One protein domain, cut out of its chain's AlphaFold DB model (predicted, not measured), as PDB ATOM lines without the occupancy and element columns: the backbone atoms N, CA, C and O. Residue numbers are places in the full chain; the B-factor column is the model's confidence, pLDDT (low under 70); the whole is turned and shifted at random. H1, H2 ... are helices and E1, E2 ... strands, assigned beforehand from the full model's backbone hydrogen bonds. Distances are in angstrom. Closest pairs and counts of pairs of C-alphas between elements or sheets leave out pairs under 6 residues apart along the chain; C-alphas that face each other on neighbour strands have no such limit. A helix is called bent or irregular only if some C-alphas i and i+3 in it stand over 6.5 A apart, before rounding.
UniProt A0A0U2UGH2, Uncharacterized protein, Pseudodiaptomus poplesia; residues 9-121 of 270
ATOM      1  N   ILE A   9     301.378 270.485 217.719       89.62
ATOM      2  CA  ILE A   9     302.179 271.343 216.839       89.62
ATOM      3  C   ILE A   9     303.601 271.453 217.381       89.62
ATOM      4  O   ILE A   9     303.769 272.009 218.463       89.62
ATOM      5  N   PRO A  10     304.634 270.993 216.654       91.94
ATOM      6  CA  PRO A  10     306.024 271.146 217.077       91.94
ATOM      7  C   PRO A  10     306.433 272.616 217.217       91.94
ATOM      8  O   PRO A  10     306.258 273.418 216.296       91.94
ATOM      9  N   VAL A  11     307.030 272.963 218.356       93.06
ATOM     10  CA  VAL A  11     307.469 274.326 218.677       93.06
ATOM     11  C   VAL A  11     308.919 274.376 219.156       93.06
ATOM     12  O   VAL A  11     309.520 273.376 219.572       93.06
ATOM     13  N   THR A  12     309.533 275.549 219.036       93.25
ATOM     14  CA  THR A  12     310.862 275.826 219.586       93.25
ATOM     15  C   THR A  12     310.793 275.979 221.107       93.25
ATOM     16  O   THR A  12     309.726 276.176 221.687       93.25
ATOM     17  N   SER A  13     311.942 275.882 221.778       94.38
ATOM     18  CA  SER A  13     312.054 276.093 223.231       94.38
ATOM     19  C   SER A  13     311.555 277.472 223.669       94.38
ATOM     20  O   SER A  13     310.976 277.614 224.746       94.38
ATOM     21  N   ASP A  14     311.720 278.470 222.804       94.62
ATOM     22  CA  ASP A  14     311.381 279.868 223.076       94.62
ATOM     23  C   ASP A  14     309.869 280.074 223.222       94.62
ATOM     24  O   ASP A  14     309.425 280.996 223.903       94.62
ATOM     25  N   ALA A  15     309.062 279.156 222.677       93.88
ATOM     26  CA  ALA A  15     307.613 279.172 222.833       93.88
ATOM     27  C   ALA A  15     307.163 279.088 224.302       93.88
ATOM     28  O   ALA A  15     306.080 279.564 224.646       93.88
ATOM     29  N   THR A  16     307.987 278.518 225.189       94.31
ATOM     30  CA  THR A  16     307.678 278.424 226.627       94.31
ATOM     31  C   THR A  16     307.631 279.788 227.317       94.31
ATOM     32  O   THR A  16     306.940 279.936 228.325       94.31
ATOM     33  N   GLN A  17     308.286 280.803 226.744       95.69
ATOM     34  CA  GLN A  17     308.272 282.178 227.249       95.69
ATOM     35  C   GLN A  17     306.936 282.885 226.990       95.69
ATOM     36  O   GLN A  17     306.647 283.915 227.603       95.69
ATOM     37  N   ILE A  18     306.105 282.351 226.088       93.38
ATOM     38  CA  ILE A  18     304.814 282.949 225.769       93.38
ATOM     39  C   ILE A  18     303.853 282.723 226.949       93.38
ATOM     40  O   ILE A  18     303.575 281.568 227.307       93.38
ATOM     41  N   PRO A  19     303.271 283.797 227.518       94.06
ATOM     42  CA  PRO A  19     302.248 283.670 228.546       94.06
ATOM     43  C   PRO A  19     301.061 282.879 228.003       94.06
ATOM     44  O   PRO A  19     300.645 283.100 226.864       94.06
ATOM     45  N   TRP A  20     300.474 282.010 228.825       91.31
ATOM     46  CA  TRP A  20     299.393 281.111 228.403       91.31
ATOM     47  C   TRP A  20     298.247 281.841 227.669       91.31
ATOM     48  O   TRP A  20     297.796 281.380 226.622       91.31
ATOM     49  N   THR A  21     297.876 283.048 228.117       90.94
ATOM     50  CA  THR A  21     296.823 283.892 227.515       90.94
ATOM     51  C   THR A  21     297.099 284.320 226.071       90.94
ATOM     52  O   THR A  21     296.167 284.636 225.333       90.94
ATOM     53  N   ARG A  22     298.371 284.348 225.652       92.00
ATOM     54  CA  ARG A  22     298.808 284.779 224.312       92.00
ATOM     55  C   ARG A  22     299.305 283.633 223.439       92.00
ATOM     56  O   ARG A  22     299.553 283.854 222.255       92.00
ATOM     57  N   ARG A  23     299.423 282.413 223.974       91.94
ATOM     58  CA  ARG A  23     299.951 281.261 223.224       91.94
ATOM     59  C   ARG A  23     299.183 281.038 221.931       91.94
ATOM     60  O   ARG A  23     299.789 281.054 220.870       91.94
ATOM     61  N   LYS A  24     297.852 280.976 221.977       88.56
ATOM     62  CA  LYS A  24     297.026 280.707 220.788       88.56
ATOM     63  C   LYS A  24     297.274 281.668 219.612       88.56
ATOM     64  O   LYS A  24     297.188 281.240 218.465       88.56
ATOM     65  N   SER A  25     297.571 282.944 219.871       89.50
ATOM     66  CA  SER A  25     297.808 283.942 218.815       89.50
ATOM     67  C   SER A  25     299.269 284.041 218.378       89.50
ATOM     68  O   SER A  25     299.529 284.481 217.262       89.50
ATOM     69  N   GLN A  26     300.219 283.640 219.228       90.50
ATOM     70  CA  GLN A  26     301.653 283.830 218.986       90.50
ATOM     71  C   GLN A  26     302.409 282.534 218.677       90.50
ATOM     72  O   GLN A  26     303.521 282.602 218.160       90.50
ATOM     73  N   ILE A  27     301.827 281.362 218.949       90.00
ATOM     74  CA  ILE A  27     302.521 280.069 218.846       90.00
ATOM     75  C   ILE A  27     303.026 279.765 217.432       90.00
ATOM     76  O   ILE A  27     304.071 279.144 217.265       90.00
ATOM     77  N   LEU A  28     302.335 280.277 216.412       87.56
ATOM     78  CA  LEU A  28     302.712 280.105 215.008       87.56
ATOM     79  C   LEU A  28     304.025 280.816 214.636       87.56
ATOM     80  O   LEU A  28     304.608 280.497 213.604       87.56
ATOM     81  N   ASN A  29     304.520 281.736 215.469       88.81
ATOM     82  CA  ASN A  29     305.826 282.372 215.268       88.81
ATOM     83  C   ASN A  29     306.990 281.484 215.737       88.81
ATOM     84  O   ASN A  29     308.130 281.722 215.354       88.81
ATOM     85  N   TYR A  30     306.707 280.463 216.551       91.62
ATOM     86  CA  TYR A  30     307.704 279.625 217.225       91.62
ATOM     87  C   TYR A  30     307.659 278.178 216.738       91.62
ATOM     88  O   TYR A  30     307.891 277.241 217.497       91.62
ATOM     89  N   LEU A  31     307.320 277.975 215.470       89.94
ATOM     90  CA  LEU A  31     307.195 276.642 214.893       89.94
ATOM     91  C   LEU A  31     308.567 275.996 214.730       89.94
ATOM     92  O   LEU A  31     309.480 276.582 214.142       89.94
ATOM     93  N   ARG A  32     308.697 274.760 215.209       86.56
ATOM     94  CA  ARG A  32     309.891 273.957 214.953       86.56
ATOM     95  C   ARG A  32     309.789 273.340 213.563       86.56
ATOM     96  O   ARG A  32     308.779 272.742 213.208       86.56
ATOM     97  N   ARG A  33     310.866 273.470 212.794       82.31
ATOM     98  CA  ARG A  33     311.070 272.804 211.502       82.31
ATOM     99  C   ARG A  33     312.183 271.785 211.696       82.31
ATOM    100  O   ARG A  33     313.169 272.108 212.353       82.31
ATOM    101  N   GLY A  34     312.040 270.583 211.159       80.50
ATOM    102  CA  GLY A  34     313.028 269.523 211.362       80.50
ATOM    103  C   GLY A  34     312.417 268.183 211.746       80.50
ATOM    104  O   GLY A  34     311.212 268.065 211.965       80.50
ATOM    105  N   ALA A  35     313.296 267.188 211.846       83.31
ATOM    106  CA  ALA A  35     312.983 265.948 212.536       83.31
ATOM    107  C   ALA A  35     312.607 266.235 213.999       83.31
ATOM    108  O   ALA A  35     313.060 267.207 214.613       83.31
ATOM    109  N   ILE A  36     311.743 265.386 214.532       87.88
ATOM    110  CA  ILE A  36     311.134 265.512 215.845       87.88
ATOM    111  C   ILE A  36     311.679 264.394 216.729       87.88
ATOM    112  O   ILE A  36     311.563 263.216 216.394       87.88
ATOM    113  N   ASP A  37     312.214 264.781 217.880       91.44
ATOM    114  CA  ASP A  37     312.613 263.877 218.962       91.44
ATOM    115  C   ASP A  37     311.598 263.900 220.112       91.44
ATOM    116  O   ASP A  37     310.786 264.822 220.217       91.44
ATOM    117  N   PHE A  38     311.692 262.952 221.047       92.25
ATOM    118  CA  PHE A  38     310.822 262.898 222.233       92.25
ATOM    119  C   PHE A  38     310.933 264.116 223.161       92.25
ATOM    120  O   PHE A  38     309.973 264.448 223.852       92.25
ATOM    121  N   SER A  39     312.079 264.800 223.151       93.56
ATOM    122  CA  SER A  39     312.311 266.050 223.887       93.56
ATOM    123  C   SER A  39     311.761 267.286 223.170       93.56
ATOM    124  O   SER A  39     311.795 268.389 223.718       93.56
ATOM    125  N   THR A  40     311.268 267.132 221.940       91.88
ATOM    126  CA  THR A  40     310.660 268.231 221.190       91.88
ATOM    127  C   THR A  40     309.418 268.710 221.914       91.88
ATOM    128  O   THR A  40     308.597 267.907 222.342       91.88
ATOM    129  N   LEU A  41     309.268 270.024 222.031       94.50
ATOM    130  CA  LEU A  41     308.069 270.617 222.593       94.50
ATOM    131  C   LEU A  41     306.971 270.661 221.540       94.50
ATOM    132  O   LEU A  41     307.217 271.004 220.383       94.50
ATOM    133  N   VAL A  42     305.757 270.340 221.960       93.06
ATOM    134  CA  VAL A  42     304.550 270.436 221.153       93.06
ATOM    135  C   VAL A  42     303.520 271.292 221.866       93.06
ATOM    136  O   VAL A  42     303.328 271.183 223.073       93.06
ATOM    137  N   TYR A  43     302.867 272.158 221.103       93.19
ATOM    138  CA  TYR A  43     301.684 272.874 221.540       93.19
ATOM    139  C   TYR A  43     300.452 272.011 221.293       93.19
ATOM    140  O   TYR A  43     300.165 271.643 220.150       93.19
ATOM    141  N   ASP A  44     299.735 271.710 222.369       91.38
ATOM    142  CA  ASP A  44     298.472 270.991 222.332       91.38
ATOM    143  C   ASP A  44     297.334 271.969 222.088       91.38
ATOM    144  O   ASP A  44     297.082 272.893 222.858       91.38
ATOM    145  N   THR A  45     296.625 271.767 220.993       88.12
ATOM    146  CA  THR A  45     295.575 272.687 220.553       88.12
ATOM    147  C   THR A  45     294.251 272.467 221.276       88.12
ATOM    148  O   THR A  45     293.391 273.351 221.242       88.12
ATOM    149  N   LYS A  46     294.098 271.321 221.952       86.94
ATOM    150  CA  LYS A  46     292.968 271.018 222.832       86.94
ATOM    151  C   LYS A  46     293.169 271.653 224.206       86.94
ATOM    152  O   LYS A  46     292.233 272.251 224.727       86.94
ATOM    153  N   VAL A  47     294.367 271.529 224.777       90.50
ATOM    154  CA  VAL A  47     294.667 272.016 226.140       90.50
ATOM    155  C   VAL A  47     295.154 273.469 226.145       90.50
ATOM    156  O   VAL A  47     294.820 274.236 227.041       90.50
ATOM    157  N   GLY A  48     295.905 273.882 225.126       90.56
ATOM    158  CA  GLY A  48     296.564 275.190 225.068       90.56
ATOM    159  C   GLY A  48     297.920 275.242 225.784       90.56
ATOM    160  O   GLY A  48     298.477 276.329 225.974       90.56
ATOM    161  N   ASP A  49     298.461 274.084 226.165       93.00
ATOM    162  CA  ASP A  49     299.747 273.958 226.844       93.00
ATOM    163  C   ASP A  49     300.861 273.457 225.929       93.00
ATOM    164  O   ASP A  49     300.630 272.955 224.829       93.00
ATOM    165  N   ILE A  50     302.095 273.669 226.390       95.00
ATOM    166  CA  ILE A  50     303.311 273.241 225.708       95.00
ATOM    167  C   ILE A  50     303.956 272.154 226.554       95.00
ATOM    168  O   ILE A  50     304.388 272.417 227.675       95.00
ATOM    169  N   SER A  51     304.048 270.961 225.985       94.88
ATOM    170  CA  SER A  51     304.579 269.772 226.648       94.88
ATOM    171  C   SER A  51     305.529 269.037 225.706       94.88
ATOM    172  O   SER A  51     305.427 269.199 224.490       94.88
ATOM    173  N   PRO A  52     306.479 268.242 226.218       94.94
ATOM    174  CA  PRO A  52     307.323 267.430 225.356       94.94
ATOM    175  C   PRO A  52     306.507 266.336 224.652       94.94
ATOM    176  O   PRO A  52     305.511 265.840 225.179       94.94
ATOM    177  N   VAL A  53     306.958 265.906 223.473       92.38
ATOM    178  CA  VAL A  53     306.352 264.800 222.709       92.38
ATOM    179  C   VAL A  53     306.259 263.523 223.549       92.38
ATOM    180  O   VAL A  53     305.277 262.785 223.439       92.38
ATOM    181  N   SER A  54     307.232 263.279 224.432       92.62
ATOM    182  CA  SER A  54     307.230 262.150 225.372       92.62
ATOM    183  C   SER A  54     306.009 262.096 226.295       92.62
ATOM    184  O   SER A  54     305.697 261.036 226.823       92.62
ATOM    185  N   SER A  55     305.311 263.216 226.511       93.56
ATOM    186  CA  SER A  55     304.071 263.246 227.299       93.56
ATOM    187  C   SER A  55     302.895 262.580 226.582       93.56
ATOM    188  O   SER A  55     301.945 262.161 227.236       93.56
ATOM    189  N   TYR A  56     302.956 262.476 225.253       90.81
ATOM    190  CA  TYR A  56     301.896 261.906 224.418       90.81
ATOM    191  C   TYR A  56     302.263 260.528 223.871       90.81
ATOM    192  O   TYR A  56     301.394 259.683 223.664       90.81
ATOM    193  N   TYR A  57     303.555 260.297 223.639       90.56
ATOM    194  CA  TYR A  57     304.064 259.079 223.029       90.56
ATOM    195  C   TYR A  57     305.027 258.366 223.966       90.56
ATOM    196  O   TYR A  57     305.984 258.959 224.457       90.56
ATOM    197  N   ASN A  58     304.802 257.067 224.164       91.12
ATOM    198  CA  ASN A  58     305.702 256.241 224.954       91.12
ATOM    199  C   ASN A  58     306.936 255.846 224.110       91.12
ATOM    200  O   ASN A  58     306.762 255.115 223.128       91.12
ATOM    201  N   PRO A  59     308.161 256.259 224.493       90.69
ATOM    202  CA  PRO A  59     309.382 255.952 223.747       90.69
ATOM    203  C   PRO A  59     309.710 254.452 223.667       90.69
ATOM    204  O   PRO A  59     310.474 254.046 222.797       90.69
ATOM    205  N   GLU A  60     309.127 253.615 224.530       92.75
ATOM    206  CA  GLU A  60     309.280 252.154 224.466       92.75
ATOM    207  C   GLU A  60     308.372 251.504 223.412       92.75
ATOM    208  O   GLU A  60     308.615 250.375 222.992       92.75
ATOM    209  N   ARG A  61     307.300 252.194 222.994       89.31
ATOM    210  CA  ARG A  61     306.287 251.653 222.072       89.31
ATOM    211  C   ARG A  61     306.417 252.172 220.651       89.31
ATOM    212  O   ARG A  61     306.076 251.450 219.723       89.31
ATOM    213  N   ILE A  62     306.855 253.415 220.492       87.19
ATOM    214  CA  ILE A  62     307.061 254.046 219.191       87.19
ATOM    215  C   ILE A  62     308.509 254.502 219.099       87.19
ATOM    216  O   ILE A  62     309.041 255.083 220.039       87.19
ATOM    217  N   SER A  63     309.162 254.236 217.971       91.56
ATOM    218  CA  SER A  63     310.527 254.719 217.734       91.56
ATOM    219  C   SER A  63     310.522 256.148 217.185       91.56
ATOM    220  O   SER A  63     309.561 256.568 216.542       91.56
ATOM    221  N   ILE A  64     311.625 256.888 217.352       88.56
ATOM    222  CA  ILE A  64     311.796 258.227 216.746       88.56
ATOM    223  C   ILE A  64     311.617 258.163 215.223       88.56
ATOM    224  O   ILE A  64     311.020 259.054 214.623       88.56
ATOM    225  N   LYS A  65     312.099 257.091 214.581       88.19
ATOM    226  CA  LYS A  65     311.937 256.892 213.137       88.19
ATOM    227  C   LYS A  65     310.463 256.771 212.760       88.19
ATOM    228  O   LYS A  65     310.022 257.455 211.849       88.19
ATOM    229  N   GLU A  66     309.703 255.955 213.484       86.00
ATOM    230  CA  GLU A  66     308.266 255.781 213.250       86.00
ATOM    231  C   GLU A  66     307.471 257.063 213.530       86.00
ATOM    232  O   GLU A  66     306.586 257.415 212.752       86.00
ATOM    233  N   LEU A  67     307.827 257.790 214.594       85.38
ATOM    234  CA  LEU A  67     307.272 259.105 214.917       85.38
ATOM    235  C   LEU A  67     307.462 260.072 213.738       85.38
ATOM    236  O   LEU A  67     306.502 260.669 213.257       85.38
ATOM    237  N   ASN A  68     308.688 260.183 213.228       84.50
ATOM    238  CA  ASN A  68     308.985 261.044 212.089       84.50
ATOM    239  C   ASN A  68     308.308 260.553 210.806       84.50
ATOM    240  O   ASN A  68     307.735 261.362 210.097       84.50
ATOM    241  N   THR A  69     308.263 259.252 210.521       82.94
ATOM    242  CA  THR A  69     307.561 258.744 209.329       82.94
ATOM    243  C   THR A  69     306.058 259.027 209.364       82.94
ATOM    244  O   THR A  69     305.467 259.327 208.330       82.94
ATOM    245  N   LYS A  70     305.421 258.940 210.536       72.69
ATOM    246  CA  LYS A  70     303.981 259.199 210.672       72.69
ATOM    247  C   LYS A  70     303.640 260.691 210.671       72.69
ATOM    248  O   LYS A  70     302.549 261.052 210.238       72.69
ATOM    249  N   PHE A  71     304.537 261.541 211.176       69.50
ATOM    250  CA  PHE A  71     304.204 262.923 211.545       69.50
ATOM    251  C   PHE A  71     305.072 264.003 210.907       69.50
ATOM    252  O   PHE A  71     304.606 265.117 210.661       69.50
ATOM    253  N   ALA A  72     306.328 263.694 210.598       65.31
ATOM    254  CA  ALA A  72     307.089 264.513 209.676       65.31
ATOM    255  C   ALA A  72     306.587 264.144 208.279       65.31
ATOM    256  O   ALA A  72     307.067 263.203 207.656       65.31
ATOM    257  N   LYS A  73     305.574 264.869 207.788       59.28
ATOM    258  CA  LYS A  73     305.281 264.878 206.354       59.28
ATOM    259  C   LYS A  73     306.539 265.371 205.647       59.28
ATOM    260  O   LYS A  73     306.750 266.578 205.528       59.28
ATOM    261  N   THR A  74     307.380 264.446 205.203       45.03
ATOM    262  CA  THR A  74     308.352 264.751 204.173       45.03
ATOM    263  C   THR A  74     307.530 265.008 202.922       45.03
ATOM    264  O   THR A  74     306.687 264.207 202.519       45.03
ATOM    265  N   SER A  75     307.703 266.172 202.316       46.25
ATOM    266  CA  SER A  75     307.244 266.420 200.953       46.25
ATOM    267  C   SER A  75     308.106 265.611 199.968       46.25
ATOM    268  O   SER A  75     308.639 266.174 199.021       46.25
ATOM    269  N   ASP A  76     308.289 264.309 200.221       43.78
ATOM    270  CA  ASP A  76     308.962 263.364 199.322       43.78
ATOM    271  C   ASP A  76     308.005 262.866 198.229       43.78
ATOM    272  O   ASP A  76     308.356 262.019 197.413       43.78
ATOM    273  N   THR A  77     306.787 263.411 198.167       37.66
ATOM    274  CA  THR A  77     306.093 263.496 196.890       37.66
ATOM    275  C   THR A  77     306.807 264.575 196.093       37.66
ATOM    276  O   THR A  77     306.708 265.755 196.419       37.66
ATOM    277  N   THR A  78     307.504 264.155 195.043       42.16
ATOM    278  CA  THR A  78     308.086 264.943 193.946       42.16
ATOM    279  C   THR A  78     307.048 265.783 193.184       42.16
ATOM    280  O   THR A  78     307.175 265.996 191.991       42.16
ATOM    281  N   GLU A  79     306.002 266.261 193.840       39.28
ATOM    282  CA  GLU A  79     305.195 267.359 193.352       39.28
ATOM    283  C   GLU A  79     305.662 268.562 194.165       39.28
ATOM    284  O   GLU A  79     305.496 268.558 195.391       39.28
ATOM    285  N   PRO A  80     306.315 269.557 193.541       39.88
ATOM    286  CA  PRO A  80     306.681 270.780 194.226       39.88
ATOM    287  C   PRO A  80     305.384 271.433 194.705       39.88
ATOM    288  O   PRO A  80     304.741 272.162 193.960       39.88
ATOM    289  N   MET A  81     304.985 271.140 195.946       40.72
ATOM    290  CA  MET A  81     303.977 271.895 196.676       40.72
ATOM    291  C   MET A  81     304.413 273.340 196.565       40.72
ATOM    292  O   MET A  81     305.477 273.689 197.084       40.72
ATOM    293  N   ASP A  82     303.630 274.101 195.802       39.16
ATOM    294  CA  ASP A  82     303.923 275.451 195.367       39.16
ATOM    295  C   ASP A  82     304.671 276.190 196.466       39.16
ATOM    296  O   ASP A  82     304.119 276.522 197.518       39.16
ATOM    297  N   SER A  83     305.967 276.415 196.237       41.00
ATOM    298  CA  SER A  83     306.704 277.415 196.987       41.00
ATOM    299  C   SER A  83     305.861 278.678 196.873       41.00
ATOM    300  O   SER A  83     305.778 279.252 195.785       41.00
ATOM    301  N   ILE A  84     305.172 279.078 197.941       45.50
ATOM    302  CA  ILE A  84     304.454 280.345 197.946       45.50
ATOM    303  C   ILE A  84     305.559 281.397 197.885       45.50
ATOM    304  O   ILE A  84     306.197 281.717 198.887       45.50
ATOM    305  N   ARG A  85     305.856 281.861 196.669       42.75
ATOM    306  CA  ARG A  85     306.870 282.874 196.392       42.75
ATOM    307  C   ARG A  85     306.301 284.218 196.817       42.75
ATOM    308  O   ARG A  85     305.750 284.955 196.004       42.75
ATOM    309  N   ILE A  86     306.421 284.544 198.097       44.16
ATOM    310  CA  ILE A  86     306.180 285.906 198.567       44.16
ATOM    311  C   ILE A  86     307.432 286.704 198.192       44.16
ATOM    312  O   ILE A  86     308.426 286.684 198.903       44.16
ATOM    313  N   GLY A  87     307.422 287.344 197.020       45.66
ATOM    314  CA  GLY A  87     308.492 288.268 196.623       45.66
ATOM    315  C   GLY A  87     309.845 287.631 196.269       45.66
ATOM    316  O   GLY A  87     310.873 288.249 196.503       45.66
ATOM    317  N   GLY A  88     309.866 286.425 195.687       43.50
ATOM    318  CA  GLY A  88     311.084 285.823 195.111       43.50
ATOM    319  C   GLY A  88     311.853 284.858 196.018       43.50
ATOM    320  O   GLY A  88     312.690 284.112 195.516       43.50
ATOM    321  N   GLU A  89     311.521 284.784 197.306       41.41
ATOM    322  CA  GLU A  89     312.075 283.786 198.225       41.41
ATOM    323  C   GLU A  89     311.116 282.599 198.400       41.41
ATOM    324  O   GLU A  89     309.901 282.752 198.549       41.41
ATOM    325  N   SER A  90     311.670 281.384 198.348       41.38
ATOM    326  CA  SER A  90     310.929 280.141 198.566       41.38
ATOM    327  C   SER A  90     310.729 279.920 200.064       41.38
ATOM    328  O   SER A  90     311.610 279.398 200.748       41.38
ATOM    329  N   VAL A  91     309.562 280.294 200.584       44.12
ATOM    330  CA  VAL A  91     309.203 280.022 201.979       44.12
ATOM    331  C   VAL A  91     308.700 278.582 202.074       44.12
ATOM    332  O   VAL A  91     307.568 278.284 201.699       44.12
ATOM    333  N   ALA A  92     309.544 277.673 202.574       45.56
ATOM    334  CA  ALA A  92     309.122 276.312 202.899       45.56
ATOM    335  C   ALA A  92     307.924 276.376 203.860       45.56
ATOM    336  O   ALA A  92     307.987 277.068 204.886       45.56
ATOM    337  N   LEU A  93     306.827 275.691 203.535       41.97
ATOM    338  CA  LEU A  93     305.681 275.624 204.434       41.97
ATOM    339  C   LEU A  93     306.102 274.968 205.761       41.97
ATOM    340  O   LEU A  93     306.935 274.057 205.765       41.97
ATOM    341  N   PRO A  94     305.579 275.437 206.905       39.19
ATOM    342  CA  PRO A  94     305.904 274.843 208.192       39.19
ATOM    343  C   PRO A  94     305.390 273.400 208.258       39.19
ATOM    344  O   PRO A  94     304.217 273.137 207.998       39.19
ATOM    345  N   TRP A  95     306.276 272.471 208.621       54.59
ATOM    346  CA  TRP A  95     305.936 271.076 208.884       54.59
ATOM    347  C   TRP A  95     305.058 271.006 210.130       54.59
ATOM    348  O   TRP A  95     305.546 271.069 211.254       54.59
ATOM    349  N   ILE A  96     303.746 270.927 209.942       51.75
ATOM    350  CA  ILE A  96     302.815 270.711 211.043       51.75
ATOM    351  C   ILE A  96     301.888 269.584 210.632       51.75
ATOM    352  O   ILE A  96     301.028 269.796 209.779       51.75
ATOM    353  N   LEU A  97     302.088 268.406 211.236       51.75
ATOM    354  CA  LEU A  97     301.005 267.601 211.804       51.75
ATOM    355  C   LEU A  97     301.521 266.309 212.442       51.75
ATOM    356  O   LEU A  97     301.811 265.331 211.758       51.75
ATOM    357  N   ILE A  98     301.555 266.284 213.772       50.41
ATOM    358  CA  ILE A  98     301.618 265.036 214.526       50.41
ATOM    359  C   ILE A  98     300.177 264.584 214.781       50.41
ATOM    360  O   ILE A  98     299.446 265.235 215.523       50.41
ATOM    361  N   TYR A  99     299.766 263.485 214.147       47.12
ATOM    362  CA  TYR A  99     298.404 262.970 214.207       47.12
ATOM    363  C   TYR A  99     298.316 261.450 214.354       47.12
ATOM    364  O   TYR A  99     298.509 260.755 213.360       47.12
ATOM    365  N   PRO A 100     297.882 260.921 215.510       41.53
ATOM    366  CA  PRO A 100     297.667 259.486 215.694       41.53
ATOM    367  C   PRO A 100     296.779 258.810 214.631       41.53
ATOM    368  O   PRO A 100     297.040 257.654 214.336       41.53
ATOM    369  N   ASP A 101     295.810 259.511 214.013       42.56
ATOM    370  CA  ASP A 101     294.846 258.895 213.073       42.56
ATOM    371  C   ASP A 101     294.428 259.751 211.859       42.56
ATOM    372  O   ASP A 101     293.480 259.428 211.143       42.56
ATOM    373  N   HIS A 102     295.121 260.843 211.554       48.06
ATOM    374  CA  HIS A 102     294.733 261.700 210.427       48.06
ATOM    375  C   HIS A 102     295.591 261.427 209.188       48.06
ATOM    376  O   HIS A 102     296.219 262.319 208.613       48.06
ATOM    377  N   ASN A 103     295.554 260.179 208.730       49.53
ATOM    378  CA  ASN A 103     295.822 259.861 207.332       49.53
ATOM    379  C   ASN A 103     294.563 260.211 206.528       49.53
ATOM    380  O   ASN A 103     293.727 259.367 206.218       49.53
ATOM    381  N   LEU A 104     294.353 261.503 206.280       51.41
ATOM    382  CA  LEU A 104     293.146 261.986 205.619       51.41
ATOM    383  C   LEU A 104     293.332 262.022 204.104       51.41
ATOM    384  O   LEU A 104     293.389 263.095 203.514       51.41
ATOM    385  N   ASP A 105     293.278 260.841 203.491       52.41
ATOM    386  CA  ASP A 105     292.277 260.647 202.441       52.41
ATOM    387  C   ASP A 105     290.973 260.262 203.161       52.41
ATOM    388  O   ASP A 105     290.649 259.088 203.348       52.41
ATOM    389  N   LYS A 106     290.214 261.267 203.629       52.56
ATOM    390  CA  LYS A 106     288.886 261.057 204.251       52.56
ATOM    391  C   LYS A 106     287.978 260.198 203.363       52.56
ATOM    392  O   LYS A 106     287.139 259.466 203.880       52.56
ATOM    393  N   ALA A 107     288.167 260.305 202.045       55.19
ATOM    394  CA  ALA A 107     287.482 259.517 201.033       55.19
ATOM    395  C   ALA A 107     287.871 258.031 201.105       55.19
ATOM    396  O   ALA A 107     286.987 257.199 201.282       55.19
ATOM    397  N   LYS A 108     289.172 257.697 201.104       53.97
ATOM    398  CA  LYS A 108     289.629 256.298 201.165       53.97
ATOM    399  C   LYS A 108     289.282 255.608 202.475       53.97
ATOM    400  O   LYS A 108     288.888 254.454 202.453       53.97
ATOM    401  N   VAL A 109     289.362 256.299 203.614       53.78
ATOM    402  CA  VAL A 109     289.006 255.693 204.915       53.78
ATOM    403  C   VAL A 109     287.498 255.425 205.013       53.78
ATOM    404  O   VAL A 109     287.075 254.464 205.660       53.78
ATOM    405  N   ARG A 110     286.669 256.258 204.367       56.03
ATOM    406  CA  ARG A 110     285.224 256.015 204.260       56.03
ATOM    407  C   ARG A 110     284.940 254.849 203.312       56.03
ATOM    408  O   ARG A 110     284.189 253.962 203.700       56.03
ATOM    409  N   GLU A 111     285.585 254.809 202.147       57.47
ATOM    410  CA  GLU A 111     285.481 253.695 201.196       57.47
ATOM    411  C   GLU A 111     285.960 252.376 201.798       57.47
ATOM    412  O   GLU A 111     285.253 251.390 201.693       57.47
ATOM    413  N   GLU A 112     287.085 252.338 202.508       58.91
ATOM    414  CA  GLU A 112     287.628 251.109 203.095       58.91
ATOM    415  C   GLU A 112     286.751 250.570 204.234       58.91
ATOM    416  O   GLU A 112     286.572 249.360 204.364       58.91
ATOM    417  N   ARG A 113     286.133 251.452 205.034       57.75
ATOM    418  CA  ARG A 113     285.147 251.049 206.053       57.75
ATOM    419  C   ARG A 113     283.852 250.548 205.426       57.75
ATOM    420  O   ARG A 113     283.298 249.563 205.911       57.75
ATOM    421  N   THR A 114     283.388 251.190 204.354       57.62
ATOM    422  CA  THR A 114     282.216 250.735 203.599       57.62
ATOM    423  C   THR A 114     282.502 249.416 202.880       57.62
ATOM    424  O   THR A 114     281.691 248.504 202.977       57.62
ATOM    425  N   LEU A 115     283.668 249.255 202.254       59.56
ATOM    426  CA  LEU A 115     284.101 248.020 201.595       59.56
ATOM    427  C   LEU A 115     284.273 246.880 202.600       59.56
ATOM    428  O   LEU A 115     283.798 245.780 202.340       59.56
ATOM    429  N   ARG A 116     284.856 247.141 203.780       57.47
ATOM    430  CA  ARG A 116     284.905 246.150 204.866       57.47
ATOM    431  C   ARG A 116     283.514 245.714 205.303       57.47
ATOM    432  O   ARG A 116     283.299 244.521 205.442       57.47
ATOM    433  N   TRP A 117     282.588 246.657 205.500       59.75
ATOM    434  CA  TRP A 117     281.223 246.340 205.923       59.75
ATOM    435  C   TRP A 117     280.459 245.552 204.849       59.75
ATOM    436  O   TRP A 117     279.781 244.582 205.179       59.75
ATOM    437  N   VAL A 118     280.620 245.915 203.574       58.69
ATOM    438  CA  VAL A 118     280.015 245.215 202.430       58.69
ATOM    439  C   VAL A 118     280.578 243.796 202.284       58.69
ATOM    440  O   VAL A 118     279.799 242.862 202.148       58.69
ATOM    441  N   MET A 119     281.892 243.592 202.429       53.41
ATOM    442  CA  MET A 119     282.512 242.259 202.346       53.41
ATOM    443  C   MET A 119     282.095 241.313 203.483       53.41
ATOM    444  O   MET A 119     281.999 240.113 203.264       53.41
ATOM    445  N   THR A 120     281.802 241.828 204.684       55.88
ATOM    446  CA  THR A 120     281.255 241.010 205.788       55.88
ATOM    447  C   THR A 120     279.776 240.642 205.643       55.88
ATOM    448  O   THR A 120     279.301 239.821 206.420       55.88
ATOM    449  N   ASN A 121     279.038 241.234 204.697       53.22
ATOM    450  CA  ASN A 121     277.621 240.919 204.459       53.22
ATOM    451  C   ASN A 121     277.395 240.008 203.234       53.22
ATOM    452  O   ASN A 121     276.252 239.658 202.960       53.22
TER     453      ASN A 121
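What this domain is: This is residues 9 to 121 of the 270 residues of an uncharacterized protein of Pseudodiaptomus poplesia (UniProt A0A0U2UGH2). A small three-stranded sheet, with H2 across one face and the short H1 beside H2, forms a little head; from it the chain runs on through long links to H3, out in a wide loop to E4 and E5, back toward the sheet, and then into H4, which sticks out as an arm. The whole is loose, with a radius of gyration of the C-alphas of 17.4 A and spans of 56 by 40 by 28 A; residues 104 to 121 stand free, and the body without them spans 39 by 33 by 20 A. The printed part has 113 residues with four named helices and five named strands, in the order E1 H1 H2 E2 E3 H3 E4 E5 H4. The sheet's order is E1 E2 E3, antiparallel, and the class is mixed, helices and strands, with under half of the residues in named elements.

Where its parts are: In the sheet, E1 is residues 9 to 11, beginning at C-alpha 9 at (302.179, 271.343, 216.839), E2 is residues 41 to 44, 9.6 A long, and E3 is residues 50 to 52. H1 is residues 13 to 17, and H2 is residues 20 to 30, 14.0 A long. H3 is residues 64 to 71, 10.3 A long, beginning at C-alpha 64 at (311.796, 258.227, 216.746). E4 is residues 84 to 86 and E5 residues 89 to 91. H4, residues 106 to 119, is 19.9 A long and ends at C-alpha 119 at (282.512, 242.259, 202.346).

How they stand to each other: E1 and E2 are antiparallel at 141 degrees, with N 11 and O 41 2.8 A apart, within hydrogen-bond range. E2 and E3 form a hairpin, antiparallel at 131 degrees, with N 42 and O 51 2.8 A apart, also within range. H2 is on one face of this sheet, making two layers, a helix layer and a strand layer, at a height over the sheet of 9.4 A. It is irregular, with C-alphas 21 and 24 7.4 A apart. H1 only grazes the sheet, with residues 13 to 16, and touches H2, the closest C-alphas being those of Ala 15 and Tyr 30, 5.6 A. E4 and E5 meet only at a point, where C-alphas 85 and 90 face each other at 5.4 A. H3 and H4 are not on the sheet E1 E2 E3, and they are apart from each other. In H3 and H4 every O i to N i+4 pair is within hydrogen-bond range; in H1 0 of 1 is, beside 2 of 2 O i to N i+3 pairs, and in H2 2 of 7, beside 5 of 8.

The domain as a whole: The C-alphas farthest apart, those of Gly 87 and Asn 121, are 57.1 A apart. The printed part has no cut. The links E3 to H3, H3 to E4 and E5 to H4 are long. The mean pLDDT of the printed part is 71.9, and residues 71 to 121 are under 70.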